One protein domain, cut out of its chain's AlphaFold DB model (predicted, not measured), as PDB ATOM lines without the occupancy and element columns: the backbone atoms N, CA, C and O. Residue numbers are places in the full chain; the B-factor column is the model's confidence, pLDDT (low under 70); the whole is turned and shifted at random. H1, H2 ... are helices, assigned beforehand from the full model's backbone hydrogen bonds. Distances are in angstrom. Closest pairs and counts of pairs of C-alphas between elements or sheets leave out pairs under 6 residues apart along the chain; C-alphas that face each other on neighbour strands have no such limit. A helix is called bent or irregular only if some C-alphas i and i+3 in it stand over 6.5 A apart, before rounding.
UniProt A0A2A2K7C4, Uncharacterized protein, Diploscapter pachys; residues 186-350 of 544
ATOM      1  N   ALA A 186     219.104 336.300 241.496       55.66
ATOM      2  CA  ALA A 186     218.202 335.198 241.157       55.66
ATOM      3  C   ALA A 186     216.888 335.722 240.541       55.66
ATOM      4  O   ALA A 186     216.453 335.251 239.490       55.66
ATOM      5  N   PHE A 187     216.320 336.789 241.113       55.00
ATOM      6  CA  PHE A 187     215.133 337.457 240.575       55.00
ATOM      7  C   PHE A 187     215.354 338.053 239.171       55.00
ATOM      8  O   PHE A 187     214.511 337.930 238.279       55.00
ATOM      9  N   ARG A 188     216.504 338.699 238.940       54.78
ATOM     10  CA  ARG A 188     216.844 339.280 237.629       54.78
ATOM     11  C   ARG A 188     217.075 338.203 236.563       54.78
ATOM     12  O   ARG A 188     216.765 338.435 235.398       54.78
ATOM     13  N   ALA A 189     217.603 337.043 236.944       56.41
ATOM     14  CA  ALA A 189     217.751 335.902 236.046       56.41
ATOM     15  C   ALA A 189     216.385 335.279 235.700       56.41
ATOM     16  O   ALA A 189     216.104 335.043 234.526       56.41
ATOM     17  N   ALA A 190     215.500 335.116 236.691       55.88
ATOM     18  CA  ALA A 190     214.156 334.566 236.496       55.88
ATOM     19  C   ALA A 190     213.260 335.461 235.621       55.88
ATOM     20  O   ALA A 190     212.576 334.969 234.727       55.88
ATOM     21  N   THR A 191     213.306 336.786 235.811       55.78
ATOM     22  CA  THR A 191     212.516 337.731 234.995       55.78
ATOM     23  C   THR A 191     213.002 337.828 233.547       55.78
ATOM     24  O   THR A 191     212.191 338.050 232.652       55.78
ATOM     25  N   LYS A 192     214.298 337.599 233.282       56.12
ATOM     26  CA  LYS A 192     214.853 337.499 231.918       56.12
ATOM     27  C   LYS A 192     214.502 336.186 231.204       56.12
ATOM     28  O   LYS A 192     214.549 336.148 229.980       56.12
ATOM     29  N   GLY A 193     214.174 335.126 231.949       50.75
ATOM     30  CA  GLY A 193     213.875 333.789 231.420       50.75
ATOM     31  C   GLY A 193     212.432 333.569 230.954       50.75
ATOM     32  O   GLY A 193     212.148 332.531 230.354       50.75
ATOM     33  N   LEU A 194     211.513 334.513 231.193       54.84
ATOM     34  CA  LEU A 194     210.146 334.448 230.663       54.84
ATOM     35  C   LEU A 194     210.178 334.639 229.140       54.84
ATOM     36  O   LEU A 194     210.269 335.757 228.633       54.84
ATOM     37  N   LYS A 195     210.133 333.524 228.404       49.09
ATOM     38  CA  LYS A 195     210.108 333.511 226.938       49.09
ATOM     39  C   LYS A 195     208.877 334.271 226.438       49.09
ATOM     40  O   LYS A 195     207.742 333.925 226.740       49.09
ATOM     41  N   THR A 196     209.113 335.302 225.635       50.56
ATOM     42  CA  THR A 196     208.098 336.244 225.137       50.56
ATOM     43  C   THR A 196     207.242 335.705 223.987       50.56
ATOM     44  O   THR A 196     206.357 336.415 223.520       50.56
ATOM     45  N   LYS A 197     207.476 334.474 223.509       46.66
ATOM     46  CA  LYS A 197     206.893 333.962 222.251       46.66
ATOM     47  C   LYS A 197     205.961 332.752 222.389       46.66
ATOM     48  O   LYS A 197     205.356 332.371 221.397       46.66
ATOM     49  N   GLU A 198     205.819 332.173 223.578       48.50
ATOM     50  CA  GLU A 198     204.924 331.031 223.817       48.50
ATOM     51  C   GLU A 198     203.765 331.474 224.714       48.50
ATOM     52  O   GLU A 198     203.968 332.257 225.646       48.50
ATOM     53  N   LEU A 199     202.545 331.018 224.407       44.97
ATOM     54  CA  LEU A 199     201.344 331.333 225.178       44.97
ATOM     55  C   LEU A 199     201.418 330.571 226.508       44.97
ATOM     56  O   LEU A 199     201.028 329.412 226.604       44.97
ATOM     57  N   ILE A 200     202.024 331.186 227.522       54.19
ATOM     58  CA  ILE A 200     202.194 330.553 228.830       54.19
ATOM     59  C   ILE A 200     200.849 330.635 229.554       54.19
ATOM     60  O   ILE A 200     200.442 331.703 230.013       54.19
ATOM     61  N   VAL A 201     200.167 329.496 229.674       49.44
ATOM     62  CA  VAL A 201     199.024 329.345 230.580       49.44
ATOM     63  C   VAL A 201     199.558 329.449 232.006       49.44
ATOM     64  O   VAL A 201     200.355 328.617 232.451       49.44
ATOM     65  N   VAL A 202     199.167 330.503 232.719       52.34
ATOM     66  CA  VAL A 202     199.521 330.645 234.132       52.34
ATOM     67  C   VAL A 202     198.722 329.605 234.897       52.34
ATOM     68  O   VAL A 202     197.499 329.619 234.871       52.34
ATOM     69  N   LYS A 203     199.411 328.677 235.561       52.25
ATOM     70  CA  LYS A 203     198.738 327.701 236.416       52.25
ATOM     71  C   LYS A 203     198.158 328.422 237.652       52.25
ATOM     72  O   LYS A 203     198.912 329.185 238.269       52.25
ATOM     73  N   PRO A 204     196.913 328.117 238.072       49.44
ATOM     74  CA  PRO A 204     196.281 328.642 239.291       49.44
ATOM     75  C   PRO A 204     197.188 328.727 240.542       49.44
ATOM     76  O   PRO A 204     197.201 329.778 241.184       49.44
ATOM     77  N   PRO A 205     198.058 327.734 240.855       51.38
ATOM     78  CA  PRO A 205     198.921 327.786 242.043       51.38
ATOM     79  C   PRO A 205     199.929 328.947 242.079       51.38
ATOM     80  O   PRO A 205     200.382 329.332 243.159       51.38
ATOM     81  N   ILE A 206     200.315 329.523 240.931       54.22
ATOM     82  CA  ILE A 206     201.223 330.685 240.902       54.22
ATOM     83  C   ILE A 206     200.487 331.934 241.405       54.22
ATOM     84  O   ILE A 206     201.088 332.774 242.073       54.22
ATOM     85  N   ILE A 207     199.188 332.043 241.141       53.84
ATOM     86  CA  ILE A 207     198.377 333.224 241.450       53.84
ATOM     87  C   ILE A 207     197.838 333.150 242.879       53.84
ATOM     88  O   ILE A 207     197.970 334.132 243.606       53.84
ATOM     89  N   GLU A 208     197.432 331.965 243.350       51.47
ATOM     90  CA  GLU A 208     197.126 331.739 244.773       51.47
ATOM     91  C   GLU A 208     198.324 332.091 245.673       51.47
ATOM     92  O   GLU A 208     198.170 332.597 246.790       51.47
ATOM     93  N   SER A 209     199.550 331.880 245.168       49.66
ATOM     94  CA  SER A 209     200.779 332.260 245.868       49.66
ATOM     95  C   SER A 209     201.035 333.776 245.929       49.66
ATOM     96  O   SER A 209     201.764 334.225 246.814       49.66
ATOM     97  N   LEU A 210     200.408 334.542 245.029       53.97
ATOM     98  CA  LEU A 210     200.473 336.003 244.897       53.97
ATOM     99  C   LEU A 210     199.266 336.719 245.530       53.97
ATOM    100  O   LEU A 210     199.242 337.949 245.541       53.97
ATOM    101  N   SER A 211     198.294 335.972 246.065       53.34
ATOM    102  CA  SER A 211     197.071 336.497 246.678       53.34
ATOM    103  C   SER A 211     197.336 337.467 247.844       53.34
ATOM    104  O   SER A 211     198.365 337.420 248.533       53.34
ATOM    105  N   VAL A 212     196.360 338.347 248.104       51.53
ATOM    106  CA  VAL A 212     196.392 339.397 249.147       51.53
ATOM    107  C   VAL A 212     196.763 338.820 250.513       51.53
ATOM    108  O   VAL A 212     197.472 339.457 251.291       51.53
ATOM    109  N   VAL A 213     196.325 337.589 250.777       45.97
ATOM    110  CA  VAL A 213     196.547 336.861 252.026       45.97
ATOM    111  C   VAL A 213     198.034 336.567 252.234       45.97
ATOM    112  O   VAL A 213     198.524 336.748 253.342       45.97
ATOM    113  N   ARG A 214     198.802 336.225 251.190       48.28
ATOM    114  CA  ARG A 214     200.258 336.009 251.308       48.28
ATOM    115  C   ARG A 214     201.074 337.298 251.271       48.28
ATOM    116  O   ARG A 214     202.074 337.380 251.976       48.28
ATOM    117  N   CYS A 215     200.632 338.327 250.545       49.94
ATOM    118  CA  CYS A 215     201.239 339.663 250.647       49.94
ATOM    119  C   CYS A 215     201.086 340.252 252.062       49.94
ATOM    120  O   CYS A 215     202.002 340.910 252.552       49.94
ATOM    121  N   ASN A 216     199.970 339.951 252.736       51.53
ATOM    122  CA  ASN A 216     199.766 340.255 254.150       51.53
ATOM    123  C   ASN A 216     200.573 339.311 255.064       51.53
ATOM    124  O   ASN A 216     201.173 339.756 256.027       51.53
ATOM    125  N   VAL A 217     200.716 338.016 254.774       48.38
ATOM    126  CA  VAL A 217     201.600 337.140 255.586       48.38
ATOM    127  C   VAL A 217     203.083 337.570 255.518       48.38
ATOM    128  O   VAL A 217     203.832 337.335 256.459       48.38
ATOM    129  N   VAL A 218     203.497 338.286 254.465       50.56
ATOM    130  CA  VAL A 218     204.816 338.949 254.325       50.56
ATOM    131  C   VAL A 218     204.824 340.362 254.951       50.56
ATOM    132  O   VAL A 218     205.681 341.196 254.640       50.56
ATOM    133  N   HIS A 219     203.883 340.670 255.851       52.00
ATOM    134  CA  HIS A 219     203.930 341.895 256.643       52.00
ATOM    135  C   HIS A 219     205.326 342.033 257.265       52.00
ATOM    136  O   HIS A 219     205.870 341.080 257.818       52.00
ATOM    137  N   HIS A 220     205.892 343.239 257.148       56.03
ATOM    138  CA  HIS A 220     207.122 343.707 257.802       56.03
ATOM    139  C   HIS A 220     208.445 343.627 257.024       56.03
ATOM    140  O   HIS A 220     209.421 344.200 257.504       56.03
ATOM    141  N   CYS A 221     208.504 343.054 255.812       65.50
ATOM    142  CA  CYS A 221     209.713 343.129 254.973       65.50
ATOM    143  C   CYS A 221     209.472 343.892 253.659       65.50
ATOM    144  O   CYS A 221     209.072 343.317 252.642       65.50
ATOM    145  N   LEU A 222     209.789 345.194 253.663       73.62
ATOM    146  CA  LEU A 222     209.668 346.083 252.497       73.62
ATOM    147  C   LEU A 222     210.368 345.514 251.247       73.62
ATOM    148  O   LEU A 222     209.871 345.644 250.129       73.62
ATOM    149  N   SER A 223     211.505 344.841 251.435       72.94
ATOM    150  CA  SER A 223     212.316 344.262 250.362       72.94
ATOM    151  C   SER A 223     211.549 343.211 249.558       72.94
ATOM    152  O   SER A 223     211.606 343.218 248.330       72.94
ATOM    153  N   MET A 224     210.798 342.335 250.231       73.81
ATOM    154  CA  MET A 224     210.047 341.264 249.574       73.81
ATOM    155  C   MET A 224     208.855 341.817 248.783       73.81
ATOM    156  O   MET A 224     208.630 341.409 247.645       73.81
ATOM    157  N   LEU A 225     208.162 342.824 249.327       76.19
ATOM    158  CA  LEU A 225     207.069 343.516 248.635       76.19
ATOM    159  C   LEU A 225     207.542 344.202 247.344       76.19
ATOM    160  O   LEU A 225     206.854 344.152 246.325       76.19
ATOM    161  N   ILE A 226     208.744 344.790 247.346       77.31
ATOM    162  CA  ILE A 226     209.338 345.385 246.140       77.31
ATOM    163  C   ILE A 226     209.613 344.315 245.072       77.31
ATOM    164  O   ILE A 226     209.352 344.555 243.890       77.31
ATOM    165  N   TYR A 227     210.127 343.140 245.450       78.81
ATOM    166  CA  TYR A 227     210.356 342.049 244.494       78.81
ATOM    167  C   TYR A 227     209.044 341.482 243.941       78.81
ATOM    168  O   TYR A 227     208.943 341.281 242.730       78.81
ATOM    169  N   LEU A 228     208.019 341.314 244.782       77.19
ATOM    170  CA  LEU A 228     206.684 340.879 244.354       77.19
ATOM    171  C   LEU A 228     206.061 341.867 243.362       77.19
ATOM    172  O   LEU A 228     205.591 341.470 242.298       77.19
ATOM    173  N   MET A 229     206.143 343.168 243.638       80.25
ATOM    174  CA  MET A 229     205.650 344.191 242.715       80.25
ATOM    175  C   MET A 229     206.399 344.206 241.383       80.25
ATOM    176  O   MET A 229     205.795 344.378 240.324       80.25
ATOM    177  N   ARG A 230     207.721 343.996 241.410       80.44
ATOM    178  CA  ARG A 230     208.519 343.851 240.186       80.44
ATOM    179  C   ARG A 230     208.102 342.615 239.390       80.44
ATOM    180  O   ARG A 230     208.074 342.680 238.166       80.44
ATOM    181  N   MET A 231     207.744 341.524 240.068       77.38
ATOM    182  CA  MET A 231     207.274 340.290 239.435       77.38
ATOM    183  C   MET A 231     205.935 340.506 238.734       77.38
ATOM    184  O   MET A 231     205.811 340.201 237.551       77.38
ATOM    185  N   ILE A 232     204.965 341.096 239.440       79.00
ATOM    186  CA  ILE A 232     203.639 341.422 238.900       79.00
ATOM    187  C   ILE A 232     203.779 342.308 237.659       79.00
ATOM    188  O   ILE A 232     203.145 342.053 236.634       79.00
ATOM    189  N   ARG A 233     204.674 343.303 237.705       80.88
ATOM    190  CA  ARG A 233     204.954 344.155 236.548       80.88
ATOM    191  C   ARG A 233     205.524 343.370 235.366       80.88
ATOM    192  O   ARG A 233     205.071 343.578 234.248       80.88
ATOM    193  N   SER A 234     206.488 342.477 235.585       77.12
ATOM    194  CA  SER A 234     207.055 341.650 234.511       77.12
ATOM    195  C   SER A 234     206.035 340.682 233.902       77.12
ATOM    196  O   SER A 234     206.085 340.441 232.699       77.12
ATOM    197  N   ILE A 235     205.096 340.167 234.703       77.06
ATOM    198  CA  ILE A 235     204.008 339.304 234.223       77.06
ATOM    199  C   ILE A 235     203.012 340.109 233.378       77.06
ATOM    200  O   ILE A 235     202.684 339.671 232.280       77.06
ATOM    201  N   SER A 236     202.599 341.303 233.828       75.88
ATOM    202  CA  SER A 236     201.748 342.205 233.021       75.88
ATOM    203  C   SER A 236     202.433 342.619 231.715       75.88
ATOM    204  O   SER A 236     201.788 342.682 230.679       75.88
ATOM    205  N   GLN A 237     203.759 342.803 231.766       77.75
ATOM    206  CA  GLN A 237     204.698 342.989 230.648       77.75
ATOM    207  C   GLN A 237     204.456 342.059 229.441       77.75
ATOM    208  O   GLN A 237     204.752 342.391 228.287       77.75
ATOM    209  N   ASN A 238     204.007 340.836 229.719       74.81
ATOM    210  CA  ASN A 238     204.058 339.744 228.768       74.81
ATOM    211  C   ASN A 238     202.750 339.605 227.981       74.81
ATOM    212  O   ASN A 238     201.778 339.023 228.453       74.81
ATOM    213  N   LYS A 239     202.776 340.051 226.720       69.25
ATOM    214  CA  LYS A 239     201.652 339.943 225.770       69.25
ATOM    215  C   LYS A 239     201.191 338.505 225.507       69.25
ATOM    216  O   LYS A 239     200.074 338.305 225.043       69.25
ATOM    217  N   SER A 240     202.044 337.521 225.781       60.56
ATOM    218  CA  SER A 240     201.753 336.105 225.552       60.56
ATOM    219  C   SER A 240     200.988 335.458 226.713       60.56
ATOM    220  O   SER A 240     200.599 334.300 226.607       60.56
ATOM    221  N   ILE A 241     200.739 336.182 227.812       67.94
ATOM    222  CA  ILE A 241     199.938 335.708 228.946       67.94
ATOM    223  C   ILE A 241     198.560 336.376 228.904       67.94
ATOM    224  O   ILE A 241     198.443 337.598 228.973       67.94
ATOM    225  N   LYS A 242     197.489 335.577 228.848       66.38
ATOM    226  CA  LYS A 242     196.115 336.078 229.011       66.38
ATOM    227  C   LYS A 242     195.841 336.320 230.500       66.38
ATOM    228  O   LYS A 242     195.350 335.435 231.190       66.38
ATOM    229  N   LEU A 243     196.159 337.515 231.005       71.75
ATOM    230  CA  LEU A 243     195.977 337.860 232.426       71.75
ATOM    231  C   LEU A 243     194.517 338.183 232.797       71.75
ATOM    232  O   LEU A 243     194.175 338.228 233.976       71.75
ATOM    233  N   GLN A 244     193.652 338.399 231.800       72.75
ATOM    234  CA  GLN A 244     192.266 338.846 231.962       72.75
ATOM    235  C   GLN A 244     191.427 338.072 233.005       72.75
ATOM    236  O   GLN A 244     190.789 338.750 233.815       72.75
ATOM    237  N   PRO A 245     191.425 336.721 233.057       72.31
ATOM    238  CA  PRO A 245     190.658 335.989 234.067       72.31
ATOM    239  C   PRO A 245     191.156 336.237 235.495       72.31
ATOM    240  O   PRO A 245     190.344 336.257 236.409       72.31
ATOM    241  N   TYR A 246     192.439 336.534 235.702       74.88
ATOM    242  CA  TYR A 246     193.053 336.645 237.033       74.88
ATOM    243  C   TYR A 246     193.205 338.081 237.550       74.88
ATOM    244  O   TYR A 246     193.677 338.315 238.666       74.88
ATOM    245  N   LEU A 247     192.788 339.077 236.762       78.19
ATOM    246  CA  LEU A 247     192.867 340.488 237.155       78.19
ATOM    247  C   LEU A 247     192.131 340.768 238.470       78.19
ATOM    248  O   LEU A 247     192.579 341.588 239.266       78.19
ATOM    249  N   HIS A 248     191.013 340.083 238.713       77.25
ATOM    250  CA  HIS A 248     190.200 340.294 239.909       77.25
ATOM    251  C   HIS A 248     190.916 339.891 241.209       77.25
ATOM    252  O   HIS A 248     190.591 340.455 242.254       77.25
ATOM    253  N   GLU A 249     191.898 338.989 241.143       76.75
ATOM    254  CA  GLU A 249     192.710 338.552 242.284       76.75
ATOM    255  C   GLU A 249     194.001 339.378 242.422       76.75
ATOM    256  O   GLU A 249     194.401 339.755 243.526       76.75
ATOM    257  N   LEU A 250     194.617 339.762 241.299       78.62
ATOM    258  CA  LEU A 250     195.856 340.550 241.290       78.62
ATOM    259  C   LEU A 250     195.648 342.020 241.676       78.62
ATOM    260  O   LEU A 250     196.496 342.617 242.341       78.62
ATOM    261  N   LEU A 251     194.530 342.630 241.280       82.38
ATOM    262  CA  LEU A 251     194.291 344.053 241.538       82.38
ATOM    263  C   LEU A 251     194.143 344.386 243.023       82.38
ATOM    264  O   LEU A 251     194.788 345.343 243.453       82.38
ATOM    265  N   PRO A 252     193.386 343.625 243.837       81.94
ATOM    266  CA  PRO A 252     193.386 343.806 245.284       81.94
ATOM    267  C   PRO A 252     194.791 343.753 245.894       81.94
ATOM    268  O   PRO A 252     195.080 344.532 246.795       81.94
ATOM    269  N   CYS A 253     195.698 342.914 245.381       80.81
ATOM    270  CA  CYS A 253     197.074 342.824 245.883       80.81
ATOM    271  C   CYS A 253     197.848 344.129 245.654       80.81
ATOM    272  O   CYS A 253     198.505 344.647 246.564       80.81
ATOM    273  N   ILE A 254     197.722 344.693 244.448       85.44
ATOM    274  CA  ILE A 254     198.354 345.967 244.087       85.44
ATOM    275  C   ILE A 254     197.744 347.118 244.901       85.44
ATOM    276  O   ILE A 254     198.475 347.948 245.446       85.44
ATOM    277  N   MET A 255     196.414 347.135 245.035       83.25
ATOM    278  CA  MET A 255     195.678 348.152 245.793       83.25
ATOM    279  C   MET A 255     196.026 348.120 247.284       83.25
ATOM    280  O   MET A 255     196.271 349.174 247.866       83.25
ATOM    281  N   THR A 256     196.148 346.940 247.897       84.12
ATOM    282  CA  THR A 256     196.564 346.802 249.301       84.12
ATOM    283  C   THR A 256     197.966 347.359 249.527       84.12
ATOM    284  O   THR A 256     198.169 348.145 250.448       84.12
ATOM    285  N   CYS A 257     198.935 347.059 248.662       80.62
ATOM    286  CA  CYS A 257     200.287 347.615 248.796       80.62
ATOM    287  C   CYS A 257     200.343 349.137 248.574       80.62
ATOM    288  O   CYS A 257     201.233 349.814 249.077       80.62
ATOM    289  N   MET A 258     199.400 349.694 247.817       85.31
ATOM    290  CA  MET A 258     199.311 351.133 247.594       85.31
ATOM    291  C   MET A 258     198.588 351.852 248.743       85.31
ATOM    292  O   MET A 258     198.994 352.948 249.121       85.31
ATOM    293  N   MET A 259     197.547 351.243 249.321       84.56
ATOM    294  CA  MET A 259     196.594 351.884 250.241       84.56
ATOM    295  C   MET A 259     196.647 351.363 251.684       84.56
ATOM    296  O   MET A 259     195.889 351.838 252.524       84.56
ATOM    297  N   ALA A 260     197.520 350.405 252.010       82.06
ATOM    298  CA  ALA A 260     197.615 349.860 253.364       82.06
ATOM    299  C   ALA A 260     197.974 350.938 254.397       82.06
ATOM    300  O   ALA A 260     198.755 351.854 254.126       82.06
ATOM    301  N   LYS A 261     197.441 350.791 255.617       76.31
ATOM    302  CA  LYS A 261     197.692 351.731 256.719       76.31
ATOM    303  C   LYS A 261     199.144 351.690 257.195       76.31
ATOM    304  O   LYS A 261     199.725 352.748 257.412       76.31
ATOM    305  N   GLN A 262     199.723 350.491 257.288       73.38
ATOM    306  CA  GLN A 262     201.090 350.256 257.747       73.38
ATOM    307  C   GLN A 262     201.737 349.134 256.921       73.38
ATOM    308  O   GLN A 262     201.246 348.010 256.911       73.38
ATOM    309  N   LEU A 263     202.824 349.449 256.206       71.12
ATOM    310  CA  LEU A 263     203.580 348.474 255.398       71.12
ATOM    311  C   LEU A 263     204.868 347.996 256.083       71.12
ATOM    312  O   LEU A 263     205.321 346.880 255.830       71.12
ATOM    313  N   CYS A 264     205.445 348.831 256.950       68.06
ATOM    314  CA  CYS A 264     206.703 348.577 257.646       68.06
ATOM    315  C   CYS A 264     206.509 348.643 259.164       68.06
ATOM    316  O   CYS A 264     205.584 349.290 259.661       68.06
ATOM    317  N   VAL A 265     207.409 347.998 259.909       67.44
ATOM    318  CA  VAL A 265     207.453 348.087 261.382       67.44
ATOM    319  C   VAL A 265     207.810 349.507 261.828       67.44
ATOM    320  O   VAL A 265     207.296 349.973 262.838       67.44
ATOM    321  N   ARG A 266     208.650 350.207 261.051       65.12
ATOM    322  CA  ARG A 266     209.084 351.585 261.311       65.12
ATOM    323  C   ARG A 266     208.819 352.465 260.081       65.12
ATOM    324  O   ARG A 266     209.599 352.424 259.133       65.12
ATOM    325  N   PRO A 267     207.715 353.231 260.048       65.50
ATOM    326  CA  PRO A 267     207.377 354.071 258.898       65.50
ATOM    327  C   PRO A 267     208.351 355.245 258.702       65.50
ATOM    328  O   PRO A 267     208.506 355.704 257.575       65.50
ATOM    329  N   ASP A 268     209.038 355.687 259.757       65.44
ATOM    330  CA  ASP A 268     209.874 356.896 259.723       65.44
ATOM    331  C   ASP A 268     211.276 356.661 259.139       65.44
ATOM    332  O   ASP A 268     211.911 357.593 258.653       65.44
ATOM    333  N   THR A 269     211.766 355.416 259.163       70.19
ATOM    334  CA  THR A 269     213.099 355.050 258.648       70.19
ATOM    335  C   THR A 269     213.055 354.396 257.272       70.19
ATOM    336  O   THR A 269     214.028 354.459 256.524       70.19
ATOM    337  N   ASP A 270     211.938 353.749 256.933       75.31
ATOM    338  CA  ASP A 270     211.821 352.936 255.726       75.31
ATOM    339  C   ASP A 270     211.138 353.704 254.587       75.31
ATOM    340  O   ASP A 270     210.055 354.273 254.752       75.31
ATOM    341  N   ASN A 271     211.712 353.628 253.380       79.19
ATOM    342  CA  ASN A 271     211.208 354.273 252.157       79.19
ATOM    343  C   ASN A 271     209.964 353.574 251.569       79.19
ATOM    344  O   ASN A 271     209.942 353.143 250.413       79.19
ATOM    345  N   HIS A 272     208.900 353.468 252.356       79.56
ATOM    346  CA  HIS A 272     207.627 352.883 251.945       79.56
ATOM    347  C   HIS A 272     206.889 353.732 250.888       79.56
ATOM    348  O   HIS A 272     206.092 353.194 250.118       79.56
ATOM    349  N   TRP A 273     207.202 355.029 250.783       83.81
ATOM    350  CA  TRP A 273     206.700 355.936 249.739       83.81
ATOM    351  C   TRP A 273     207.052 355.462 248.324       83.81
ATOM    352  O   TRP A 273     206.183 355.375 247.458       83.81
ATOM    353  N   ALA A 274     208.303 355.041 248.110       85.81
ATOM    354  CA  ALA A 274     208.773 354.568 246.809       85.81
ATOM    355  C   ALA A 274     208.060 353.282 246.353       85.81
ATOM    356  O   ALA A 274     207.831 353.082 245.158       85.81
ATOM    357  N   LEU A 275     207.685 352.408 247.296       84.81
ATOM    358  CA  LEU A 275     206.897 351.211 246.996       84.81
ATOM    359  C   LEU A 275     205.474 351.579 246.556       84.81
ATOM    360  O   LEU A 275     204.993 351.009 245.577       84.81
ATOM    361  N   ARG A 276     204.825 352.543 247.226       87.62
ATOM    362  CA  ARG A 276     203.484 353.021 246.843       87.62
ATOM    363  C   ARG A 276     203.490 353.625 245.439       87.62
ATOM    364  O   ARG A 276     202.652 353.247 244.626       87.62
ATOM    365  N   ASP A 277     204.484 354.448 245.113       87.56
ATOM    366  CA  ASP A 277     204.664 355.000 243.763       87.56
ATOM    367  C   ASP A 277     204.868 353.919 242.701       87.56
ATOM    368  O   ASP A 277     204.322 353.982 241.594       87.56
ATOM    369  N   TYR A 278     205.675 352.907 243.017       87.69
ATOM    370  CA  TYR A 278     205.936 351.807 242.099       87.69
ATOM    371  C   TYR A 278     204.694 350.929 241.885       87.69
ATOM    372  O   TYR A 278     204.409 350.536 240.749       87.69
ATOM    373  N   ALA A 279     203.931 350.660 242.947       87.69
ATOM    374  CA  ALA A 279     202.658 349.949 242.890       87.69
ATOM    375  C   ALA A 279     201.638 350.711 242.034       87.69
ATOM    376  O   ALA A 279     201.035 350.135 241.131       87.69
ATOM    377  N   ALA A 280     201.519 352.021 242.248       87.88
ATOM    378  CA  ALA A 280     200.581 352.877 241.536       87.88
ATOM    379  C   ALA A 280     200.924 352.981 240.031       87.88
ATOM    380  O   ALA A 280     200.055 352.840 239.170       87.88
ATOM    381  N   LYS A 281     202.215 353.087 239.683       88.38
ATOM    382  CA  LYS A 281     202.682 352.996 238.283       88.38
ATOM    383  C   LYS A 281     202.409 351.625 237.659       88.38
ATOM    384  O   LYS A 281     202.081 351.546 236.477       88.38
ATOM    385  N   THR A 282     202.551 350.547 238.429       86.31
ATOM    386  CA  THR A 282     202.267 349.183 237.955       86.31
ATOM    387  C   THR A 282     200.771 348.998 237.696       86.31
ATOM    388  O   THR A 282     200.404 348.470 236.649       86.31
ATOM    389  N   LEU A 283     199.911 349.532 238.569       87.38
ATOM    390  CA  LEU A 283     198.460 349.577 238.371       87.38
ATOM    391  C   LEU A 283     198.083 350.317 237.078       87.38
ATOM    392  O   LEU A 283     197.290 349.811 236.287       87.38
ATOM    393  N   SER A 284     198.712 351.472 236.823       86.75
ATOM    394  CA  SER A 284     198.519 352.256 235.595       86.75
ATOM    395  C   SER A 284     198.796 351.445 234.328       86.75
ATOM    396  O   SER A 284     197.997 351.475 233.391       86.75
ATOM    397  N   ILE A 285     199.877 350.661 234.319       84.88
ATOM    398  CA  ILE A 285     200.241 349.791 233.191       84.88
ATOM    399  C   ILE A 285     199.207 348.672 233.009       84.88
ATOM    400  O   ILE A 285     198.661 348.533 231.918       84.88
ATOM    401  N   VAL A 286     198.864 347.949 234.082       83.62
ATOM    402  CA  VAL A 286     197.895 346.836 234.037       83.62
ATOM    403  C   VAL A 286     196.545 347.307 233.486       83.62
ATOM    404  O   VAL A 286     195.966 346.660 232.611       83.62
ATOM    405  N   VAL A 287     196.056 348.458 233.957       83.25
ATOM    406  CA  VAL A 287     194.767 349.028 233.538       83.25
ATOM    407  C   VAL A 287     194.804 349.549 232.097       83.25
ATOM    408  O   VAL A 287     193.798 349.437 231.392       83.25
ATOM    409  N   LYS A 288     195.937 350.098 231.637       82.62
ATOM    410  CA  LYS A 288     196.121 350.532 230.240       82.62
ATOM    411  C   LYS A 288     196.158 349.349 229.274       82.62
ATOM    412  O   LYS A 288     195.557 349.439 228.210       82.62
ATOM    413  N   GLU A 289     196.817 348.258 229.653       76.94
ATOM    414  CA  GLU A 289     196.972 347.066 228.810       76.94
ATOM    415  C   GLU A 289     195.699 346.210 228.745       76.94
ATOM    416  O   GLU A 289     195.360 345.712 227.676       76.94
ATOM    417  N   HIS A 290     194.963 346.069 229.855       71.38
ATOM    418  CA  HIS A 290     193.825 345.140 229.943       71.38
ATOM    419  C   HIS A 290     192.448 345.822 229.925       71.38
ATOM    420  O   HIS A 290     191.434 345.163 229.720       71.38
ATOM    421  N   GLY A 291     192.393 347.143 230.115       64.25
ATOM    422  CA  GLY A 291     191.380 348.019 229.520       64.25
ATOM    423  C   GLY A 291     189.891 347.821 229.838       64.25
ATOM    424  O   GLY A 291     189.087 348.496 229.199       64.25
ATOM    425  N   VAL A 292     189.481 346.978 230.790       68.19
ATOM    426  CA  VAL A 292     188.049 346.760 231.088       68.19
ATOM    427  C   VAL A 292     187.441 347.977 231.807       68.19
ATOM    428  O   VAL A 292     187.961 348.431 232.827       68.19
ATOM    429  N   THR A 293     186.318 348.502 231.307       67.00
ATOM    430  CA  THR A 293     185.609 349.682 231.856       67.00
ATOM    431  C   THR A 293     185.211 349.501 233.323       67.00
ATOM    432  O   THR A 293     185.522 350.350 234.157       67.00
ATOM    433  N   HIS A 294     184.638 348.346 233.663       74.56
ATOM    434  CA  HIS A 294     184.215 348.007 235.028       74.56
ATOM    435  C   HIS A 294     185.367 347.987 236.041       74.56
ATOM    436  O   HIS A 294     185.178 348.232 237.233       74.56
ATOM    437  N   LEU A 295     186.584 347.717 235.568       77.56
ATOM    438  CA  LEU A 295     187.766 347.665 236.412       77.56
ATOM    439  C   LEU A 295     188.198 349.055 236.874       77.56
ATOM    440  O   LEU A 295     188.518 349.247 238.047       77.56
ATOM    441  N   ARG A 296     188.155 350.033 235.962       82.25
ATOM    442  CA  ARG A 296     188.494 351.432 236.251       82.25
ATOM    443  C   ARG A 296     187.549 352.016 237.291       82.25
ATOM    444  O   ARG A 296     188.006 352.636 238.245       82.25
ATOM    445  N   GLU A 297     186.253 351.747 237.154       81.31
ATOM    446  CA  GLU A 297     185.240 352.198 238.112       81.31
ATOM    447  C   GLU A 297     185.436 351.569 239.495       81.31
ATOM    448  O   GLU A 297     185.349 352.266 240.505       81.31
ATOM    449  N   ARG A 298     185.750 350.269 239.563       84.06
ATOM    450  CA  ARG A 298     186.010 349.580 240.836       84.06
ATOM    451  C   ARG A 298     187.251 350.129 241.546       84.06
ATOM    452  O   ARG A 298     187.210 350.354 242.756       84.06
ATOM    453  N   ILE A 299     188.334 350.361 240.801       85.88
ATOM    454  CA  ILE A 299     189.574 350.958 241.320       85.88
ATOM    455  C   ILE A 299     189.307 352.384 241.815       85.88
ATOM    456  O   ILE A 299     189.687 352.717 242.936       85.88
ATOM    457  N   PHE A 300     188.597 353.192 241.020       86.81
ATOM    458  CA  PHE A 300     188.217 354.554 241.384       86.81
ATOM    459  C   PHE A 300     187.372 354.588 242.661       86.81
ATOM    460  O   PHE A 300     187.722 355.302 243.592       86.81
ATOM    461  N   ARG A 301     186.313 353.770 242.760       85.56
ATOM    462  CA  ARG A 301     185.459 353.701 243.962       85.56
ATOM    463  C   ARG A 301     186.245 353.311 245.212       85.56
ATOM    464  O   ARG A 301     186.045 353.911 246.264       85.56
ATOM    465  N   SER A 302     187.153 352.342 245.089       84.44
ATOM    466  CA  SER A 302     187.993 351.894 246.209       84.44
ATOM    467  C   SER A 302     188.950 353.002 246.670       84.44
ATOM    468  O   SER A 302     189.076 353.243 247.868       84.44
ATOM    469  N   GLY A 303     189.579 353.717 245.728       84.38
ATOM    470  CA  GLY A 303     190.414 354.891 246.009       84.38
ATOM    471  C   GLY A 303     189.632 356.032 246.659       84.38
ATOM    472  O   GLY A 303     190.036 356.563 247.693       84.38
ATOM    473  N   TRP A 304     188.471 356.350 246.090       86.94
ATOM    474  CA  TRP A 304     187.572 357.404 246.551       86.94
ATOM    475  C   TRP A 304     187.097 357.176 247.986       86.94
ATOM    476  O   TRP A 304     187.128 358.098 248.797       86.94
ATOM    477  N   GLN A 305     186.740 355.938 248.339       85.75
ATOM    478  CA  GLN A 305     186.314 355.594 249.696       85.75
ATOM    479  C   GLN A 305     187.391 355.922 250.743       85.75
ATOM    480  O   GLN A 305     187.071 356.451 251.804       85.75
ATOM    481  N   VAL A 306     188.666 355.663 250.438       83.69
ATOM    482  CA  VAL A 306     189.783 355.961 251.350       83.69
ATOM    483  C   VAL A 306     190.107 357.454 251.400       83.69
ATOM    484  O   VAL A 306     190.481 357.946 252.465       83.69
ATOM    485  N   LEU A 307     189.916 358.179 250.293       83.06
ATOM    486  CA  LEU A 307     190.098 359.633 250.222       83.06
ATOM    487  C   LEU A 307     189.003 360.405 250.986       83.06
ATOM    488  O   LEU A 307     189.265 361.469 251.549       83.06
ATOM    489  N   CYS A 308     187.776 359.878 251.019       82.31
ATOM    490  CA  CYS A 308     186.661 360.466 251.765       82.31
ATOM    491  C   CYS A 308     186.673 360.117 253.262       82.31
ATOM    492  O   CYS A 308     186.084 360.852 254.058       82.31
ATOM    493  N   ASP A 309     187.317 359.017 253.663       81.75
ATOM    494  CA  ASP A 309     187.369 358.602 255.065       81.75
ATOM    495  C   ASP A 309     188.302 359.509 255.890       81.75
ATOM    496  O   ASP A 309     189.515 359.574 255.680       81.75
ATOM    497  N   ARG A 310     187.723 360.195 256.887       68.12
ATOM    498  CA  ARG A 310     188.435 361.115 257.791       68.12
ATOM    499  C   ARG A 310     189.386 360.406 258.762       68.12
ATOM    500  O   ARG A 310     190.211 361.076 259.375       68.12
ATOM    501  N   LYS A 311     189.274 359.082 258.934       74.69
ATOM    502  CA  LYS A 311     190.129 358.276 259.831       74.69
ATOM    503  C   LYS A 311     191.290 357.583 259.102       74.69
ATOM    504  O   LYS A 311     192.007 356.778 259.705       74.69
ATOM    505  N   SER A 312     191.469 357.852 257.811       79.06
ATOM    506  CA  SER A 312     192.538 357.267 256.998       79.06
ATOM    507  C   SER A 312     193.920 357.793 257.390       79.06
ATOM    508  O   SER A 312     194.090 358.977 257.675       79.06
ATOM    509  N   SER A 313     194.940 356.925 257.365       81.62
ATOM    510  CA  SER A 313     196.325 357.359 257.592       81.62
ATOM    511  C   SER A 313     196.840 358.199 256.409       81.62
ATOM    512  O   SER A 313     196.473 357.902 255.266       81.62
ATOM    513  N   PRO A 314     197.739 359.184 256.624       80.06
ATOM    514  CA  PRO A 314     198.280 360.030 255.550       80.06
ATOM    515  C   PRO A 314     198.903 359.221 254.406       80.06
ATOM    516  O   PRO A 314     198.756 359.551 253.233       80.06
ATOM    517  N   ALA A 315     199.538 358.098 254.743       81.88
ATOM    518  CA  ALA A 315     200.140 357.204 253.769       81.88
ATOM    519  C   ALA A 315     199.083 356.489 252.894       81.88
ATOM    520  O   ALA A 315     199.287 356.323 251.691       81.88
ATOM    521  N   SER A 316     197.928 356.121 253.468       83.44
ATOM    522  CA  SER A 316     196.791 355.554 252.719       83.44
ATOM    523  C   SER A 316     196.146 356.597 251.805       83.44
ATOM    524  O   SER A 316     195.825 356.287 250.658       83.44
ATOM    525  N   ILE A 317     196.024 357.842 252.290       84.94
ATOM    526  CA  ILE A 317     195.529 358.979 251.503       84.94
ATOM    527  C   ILE A 317     196.444 359.200 250.295       84.94
ATOM    528  O   ILE A 317     195.953 359.209 249.170       84.94
ATOM    529  N   TYR A 318     197.762 359.264 250.495       85.75
ATOM    530  CA  TYR A 318     198.738 359.415 249.410       85.75
ATOM    531  C   TYR A 318     198.588 358.343 248.320       85.75
ATOM    532  O   TYR A 318     198.502 358.667 247.137       85.75
ATOM    533  N   GLY A 319     198.470 357.071 248.712       83.69
ATOM    534  CA  GLY A 319     198.259 355.974 247.767       83.69
ATOM    535  C   GLY A 319     196.932 356.051 247.002       83.69
ATOM    536  O   GLY A 319     196.850 355.605 245.863       83.69
ATOM    537  N   SER A 320     195.894 356.639 247.600       85.69
ATOM    538  CA  SER A 320     194.578 356.793 246.968       85.69
ATOM    539  C   SER A 320     194.505 357.928 245.936       85.69
ATOM    540  O   SER A 320     193.625 357.911 245.077       85.69
ATOM    541  N   LEU A 321     195.441 358.887 245.964       86.25
ATOM    542  CA  LEU A 321     195.415 360.064 245.088       86.25
ATOM    543  C   LEU A 321     195.645 359.718 243.614       86.25
ATOM    544  O   LEU A 321     194.894 360.189 242.761       86.25
ATOM    545  N   LEU A 322     196.648 358.887 243.297       81.62
ATOM    546  CA  LEU A 322     196.970 358.572 241.899       81.62
ATOM    547  C   LEU A 322     195.798 357.887 241.166       81.62
ATOM    548  O   LEU A 322     195.432 358.363 240.088       81.62
ATOM    549  N   PRO A 323     195.141 356.853 241.734       79.12
ATOM    550  CA  PRO A 323     193.946 356.271 241.126       79.12
ATOM    551  C   PRO A 323     192.802 357.273 240.939       79.12
ATOM    552  O   PRO A 323     192.133 357.252 239.905       79.12
ATOM    553  N   CYS A 324     192.575 358.155 241.916       82.06
ATOM    554  CA  CYS A 324     191.514 359.157 241.848       82.06
ATOM    555  C   CYS A 324     191.767 360.186 240.737       82.06
ATOM    556  O   CYS A 324     190.836 360.565 240.037       82.06
ATOM    557  N   VAL A 325     193.015 360.606 240.518       82.38
ATOM    558  CA  VAL A 325     193.354 361.585 239.469       82.38
ATOM    559  C   VAL A 325     193.372 360.948 238.077       82.38
ATOM    560  O   VAL A 325     192.836 361.527 237.127       82.38
ATOM    561  N   GLU A 326     193.973 359.762 237.935       80.56
ATOM    562  CA  GLU A 326     194.172 359.125 236.626       80.56
ATOM    563  C   GLU A 326     192.878 358.506 236.067       80.56
ATOM    564  O   GLU A 326     192.642 358.573 234.858       80.56
ATOM    565  N   TYR A 327     192.010 357.957 236.925       80.44
ATOM    566  CA  TYR A 327     190.807 357.230 236.496       80.44
ATOM    567  C   TYR A 327     189.490 357.991 236.690       80.44
ATOM    568  O   TYR A 327     188.433 357.457 236.354       80.44
ATOM    569  N   SER A 328     189.524 359.231 237.188       76.12
ATOM    570  CA  SER A 328     188.313 360.047 237.315       76.12
ATOM    571  C   SER A 328     187.773 360.491 235.955       76.12
ATOM    572  O   SER A 328     188.479 361.081 235.128       76.12
ATOM    573  N   SER A 329     186.464 360.314 235.777       74.50
ATOM    574  CA  SER A 329     185.682 360.952 234.716       74.50
ATOM    575  C   SER A 329     185.825 362.475 234.776       74.50
ATOM    576  O   SER A 329     186.003 363.040 235.855       74.50
ATOM    577  N   LYS A 330     185.719 363.158 233.626       74.38
ATOM    578  CA  LYS A 330     185.896 364.623 233.524       74.38
ATOM    579  C   LYS A 330     185.040 365.402 234.533       74.38
ATOM    580  O   LYS A 330     185.536 366.359 235.110       74.38
ATOM    581  N   ASN A 331     183.817 364.936 234.788       72.50
ATOM    582  CA  ASN A 331     182.878 365.577 235.713       72.50
ATOM    583  C   ASN A 331     183.302 365.425 237.185       72.50
ATOM    584  O   ASN A 331     183.167 366.359 237.959       72.50
ATOM    585  N   VAL A 332     183.875 364.276 237.553       78.19
ATOM    586  CA  VAL A 332     184.222 363.940 238.947       78.19
ATOM    587  C   VAL A 332     185.590 364.512 239.353       78.19
ATOM    588  O   VAL A 332     185.917 364.594 240.533       78.19
ATOM    589  N   LYS A 333     186.389 364.993 238.388       78.94
ATOM    590  CA  LYS A 333     187.696 365.605 238.676       78.94
ATOM    591  C   LYS A 333     187.560 366.821 239.586       78.94
ATOM    592  O   LYS A 333     188.385 366.991 240.475       78.94
ATOM    593  N   HIS A 334     186.523 367.632 239.381       79.31
ATOM    594  CA  HIS A 334     186.254 368.803 240.212       79.31
ATOM    595  C   HIS A 334     186.037 368.416 241.685       79.31
ATOM    596  O   HIS A 334     186.623 369.026 242.578       79.31
ATOM    597  N   ASP A 335     185.283 367.344 241.936       80.69
ATOM    598  CA  ASP A 335     185.006 366.850 243.289       80.69
ATOM    599  C   ASP A 335     186.264 366.286 243.957       80.69
ATOM    600  O   ASP A 335     186.511 366.537 245.138       80.69
ATOM    601  N   VAL A 336     187.109 365.586 243.189       82.75
ATOM    602  CA  VAL A 336     188.423 365.121 243.660       82.75
ATOM    603  C   VAL A 336     189.305 366.301 244.055       82.75
ATOM    604  O   VAL A 336     189.872 366.286 245.146       82.75
ATOM    605  N   TYR A 337     189.400 367.338 243.220       81.81
ATOM    606  CA  TYR A 337     190.190 368.526 243.545       81.81
ATOM    607  C   TYR A 337     189.669 369.234 244.797       81.81
ATOM    608  O   TYR A 337     190.460 369.540 245.687       81.81
ATOM    609  N   SER A 338     188.354 369.428 244.912       81.25
ATOM    610  CA  SER A 338     187.727 370.036 246.091       81.25
ATOM    611  C   SER A 338     188.048 369.264 247.379       81.25
ATOM    612  O   SER A 338     188.483 369.846 248.377       81.25
ATOM    613  N   GLN A 339     187.940 367.933 247.341       81.69
ATOM    614  CA  GLN A 339     188.251 367.073 248.482       81.69
ATOM    615  C   GLN A 339     189.738 367.126 248.860       81.69
ATOM    616  O   GLN A 339     190.078 367.202 250.042       81.69
ATOM    617  N   VAL A 340     190.639 367.127 247.874       81.75
ATOM    618  CA  VAL A 340     192.086 367.242 248.107       81.75
ATOM    619  C   VAL A 340     192.438 368.598 248.718       81.75
ATOM    620  O   VAL A 340     193.196 368.648 249.684       81.75
ATOM    621  N   VAL A 341     191.849 369.691 248.225       81.94
ATOM    622  CA  VAL A 341     192.037 371.037 248.790       81.94
ATOM    623  C   VAL A 341     191.533 371.101 250.234       81.94
ATOM    624  O   VAL A 341     192.227 371.643 251.093       81.94
ATOM    625  N   SER A 342     190.382 370.489 250.535       79.50
ATOM    626  CA  SER A 342     189.864 370.387 251.906       79.50
ATOM    627  C   SER A 342     190.818 369.618 252.829       79.50
ATOM    628  O   SER A 342     191.121 370.075 253.931       79.50
ATOM    629  N   LEU A 343     191.356 368.482 252.370       77.25
ATOM    630  CA  LEU A 343     192.339 367.702 253.124       77.25
ATOM    631  C   LEU A 343     193.621 368.505 253.372       77.25
ATOM    632  O   LEU A 343     194.075 368.578 254.512       77.25
ATOM    633  N   ILE A 344     194.169 369.163 252.346       75.06
ATOM    634  CA  ILE A 344     195.354 370.026 252.468       75.06
ATOM    635  C   ILE A 344     195.092 371.176 253.450       75.06
ATOM    636  O   ILE A 344     195.954 371.481 254.272       75.06
ATOM    637  N   GLY A 345     193.906 371.788 253.406       69.81
ATOM    638  CA  GLY A 345     193.492 372.824 254.354       69.81
ATOM    639  C   GLY A 345     193.526 372.340 255.807       69.81
ATOM    640  O   GLY A 345     194.067 373.034 256.663       69.81
ATOM    641  N   ASN A 346     193.050 371.120 256.068       68.56
ATOM    642  CA  ASN A 346     193.053 370.505 257.401       68.56
ATOM    643  C   ASN A 346     194.460 370.083 257.882       68.56
ATOM    644  O   ASN A 346     194.738 370.088 259.081       68.56
ATOM    645  N   TYR A 347     195.375 369.730 256.972       64.12
ATOM    646  CA  TYR A 347     196.780 369.472 257.326       64.12
ATOM    647  C   TYR A 347     197.560 370.771 257.592       64.12
ATOM    648  O   TYR A 347     198.386 370.833 258.498       64.12
ATOM    649  N   LYS A 348     197.255 371.852 256.862       57.53
ATOM    650  CA  LYS A 348     197.857 373.178 257.084       57.53
ATOM    651  C   LYS A 348     197.425 373.829 258.403       57.53
ATOM    652  O   LYS A 348     198.166 374.645 258.937       57.53
ATOM    653  N   THR A 349     196.254 373.489 258.942       53.81
ATOM    654  CA  THR A 349     195.818 373.957 260.272       53.81
ATOM    655  C   THR A 349     196.430 373.159 261.425       53.81
ATOM    656  O   THR A 349     196.419 373.639 262.554       53.81
ATOM    657  N   THR A 350     196.993 371.973 261.159       54.22
ATOM    658  CA  THR A 350     197.621 371.105 262.173       54.22
ATOM    659  C   THR A 350     199.146 371.244 262.250       54.22
ATOM    660  O   THR A 350     199.707 370.928 263.293       54.22
TER     661      THR A 350
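AT A GLANCE: This is residues 186 to 350 of the 544 residues of an uncharacterized protein of Diploscapter pachys (UniProt A0A2A2K7C4). The domain is a slab of helices in two layers: H1, H4, H6, H8 and H9 stand side by side in one row, and H5 and H7 pack over that row as a second layer, with the short H2 and H3 on H5. H1 and H9 make the two ends of the row, each with few contacts. The printed part has 165 residues with nine named helices, H1 to H9 in order along the chain, and no named strand, in the class all helix. It is compact, with a radius of gyration of the C-alphas of 16.9 A and spans of 55 by 38 by 22 A.

IN THESE COORDINATES: H1, residues 186 to 192, begins at C-alpha 186 (218.202, 335.198, 241.157). H2 is residues 204 to 208 and H3 residues 212 to 217. H4, residues 222 to 236, is 21.4 A long. H5, residues 244 to 259, is 22.9 A long with a kink of 30 degrees near residue 251. H6, residues 272 to 290, is the longest helix by residues, 27.1 A from C-alpha 272 (207.627, 352.883, 251.945) to its last C-alpha. H7 is residues 293 to 308, 22.7 A, and H8 residues 314 to 327, 20.7 A. H9, residues 333 to 348, is 22.3 A long and ends at C-alpha 348 (197.857, 373.178, 257.084). H5 is irregular, with C-alphas 245 and 248 7.3 A apart; H8 is only just irregular, with C-alphas 319 and 322 6.55 A apart.

HOW THE PARTS SIT: H4 to H8 form an up-and-down bundle, each helix running against the one before it. H5 and H8 are the hubs, touching four helices each. H5 and H6 form a hairpin at a shallow tilt of 23 degrees, their closest C-alphas those of Met 258 and Arg 276, 4.6 A apart. H4 touches H6 at 13 degrees, the same way, closest at the C-alphas of Arg 233 and Thr 282, 5.9 A. H8 touches H6 at 22 degrees, the same way, through residues 273 to 280 of H6 alone, closest at the C-alphas of Arg 276 and Gly 319, 6.1 A. H5, with residues 258 to 259 alone, touches H8 at a steep tilt of 41 degrees; the C-alphas of Met 259 and Ser 316 are closest, 4.4 A apart. H7 and H8 form a hairpin at 34 degrees, only just short of steep, with the C-alphas of Gly 303 and Ser 320 closest, 4.7 A apart. H5 and H7 are near each other. H3 touches H5 with residues 249 to 256 of H5 alone, at a steep tilt of 48 degrees, closest at the C-alphas of Val 212 and Cys 253, 4.8 A. Three pairs only just touch, each with 3 pairs of C-alphas within 8 A: H1 and H4, closest at Thr 191 and Ser 234, 6.7 A; H2 and H5, at Ile 207 and Tyr 246, 7.7 A; and the hairpin H8 and H9, at Cys 324 and Val 336, 7.0 A. H1 and H9 are apart. Every O i to N i+4 pair is within hydrogen-bond range in H1, H2, H3, H4, H6 and H9, against 8 of 12 in H5, 11 of 12 in H7 and 8 of 10 in H8.

THE WHOLE: The two C-alphas farthest apart are those of Glu 198 and Thr 349, 57.0 A. The printed part has no cut. The links H1 to H2, 11 residues, and H5 to H6, residues 260 to 271, are long. The mean pLDDT of the printed part is 72.5; 55 residues are under 70, among them residues 186 to 221 and 345 to 350.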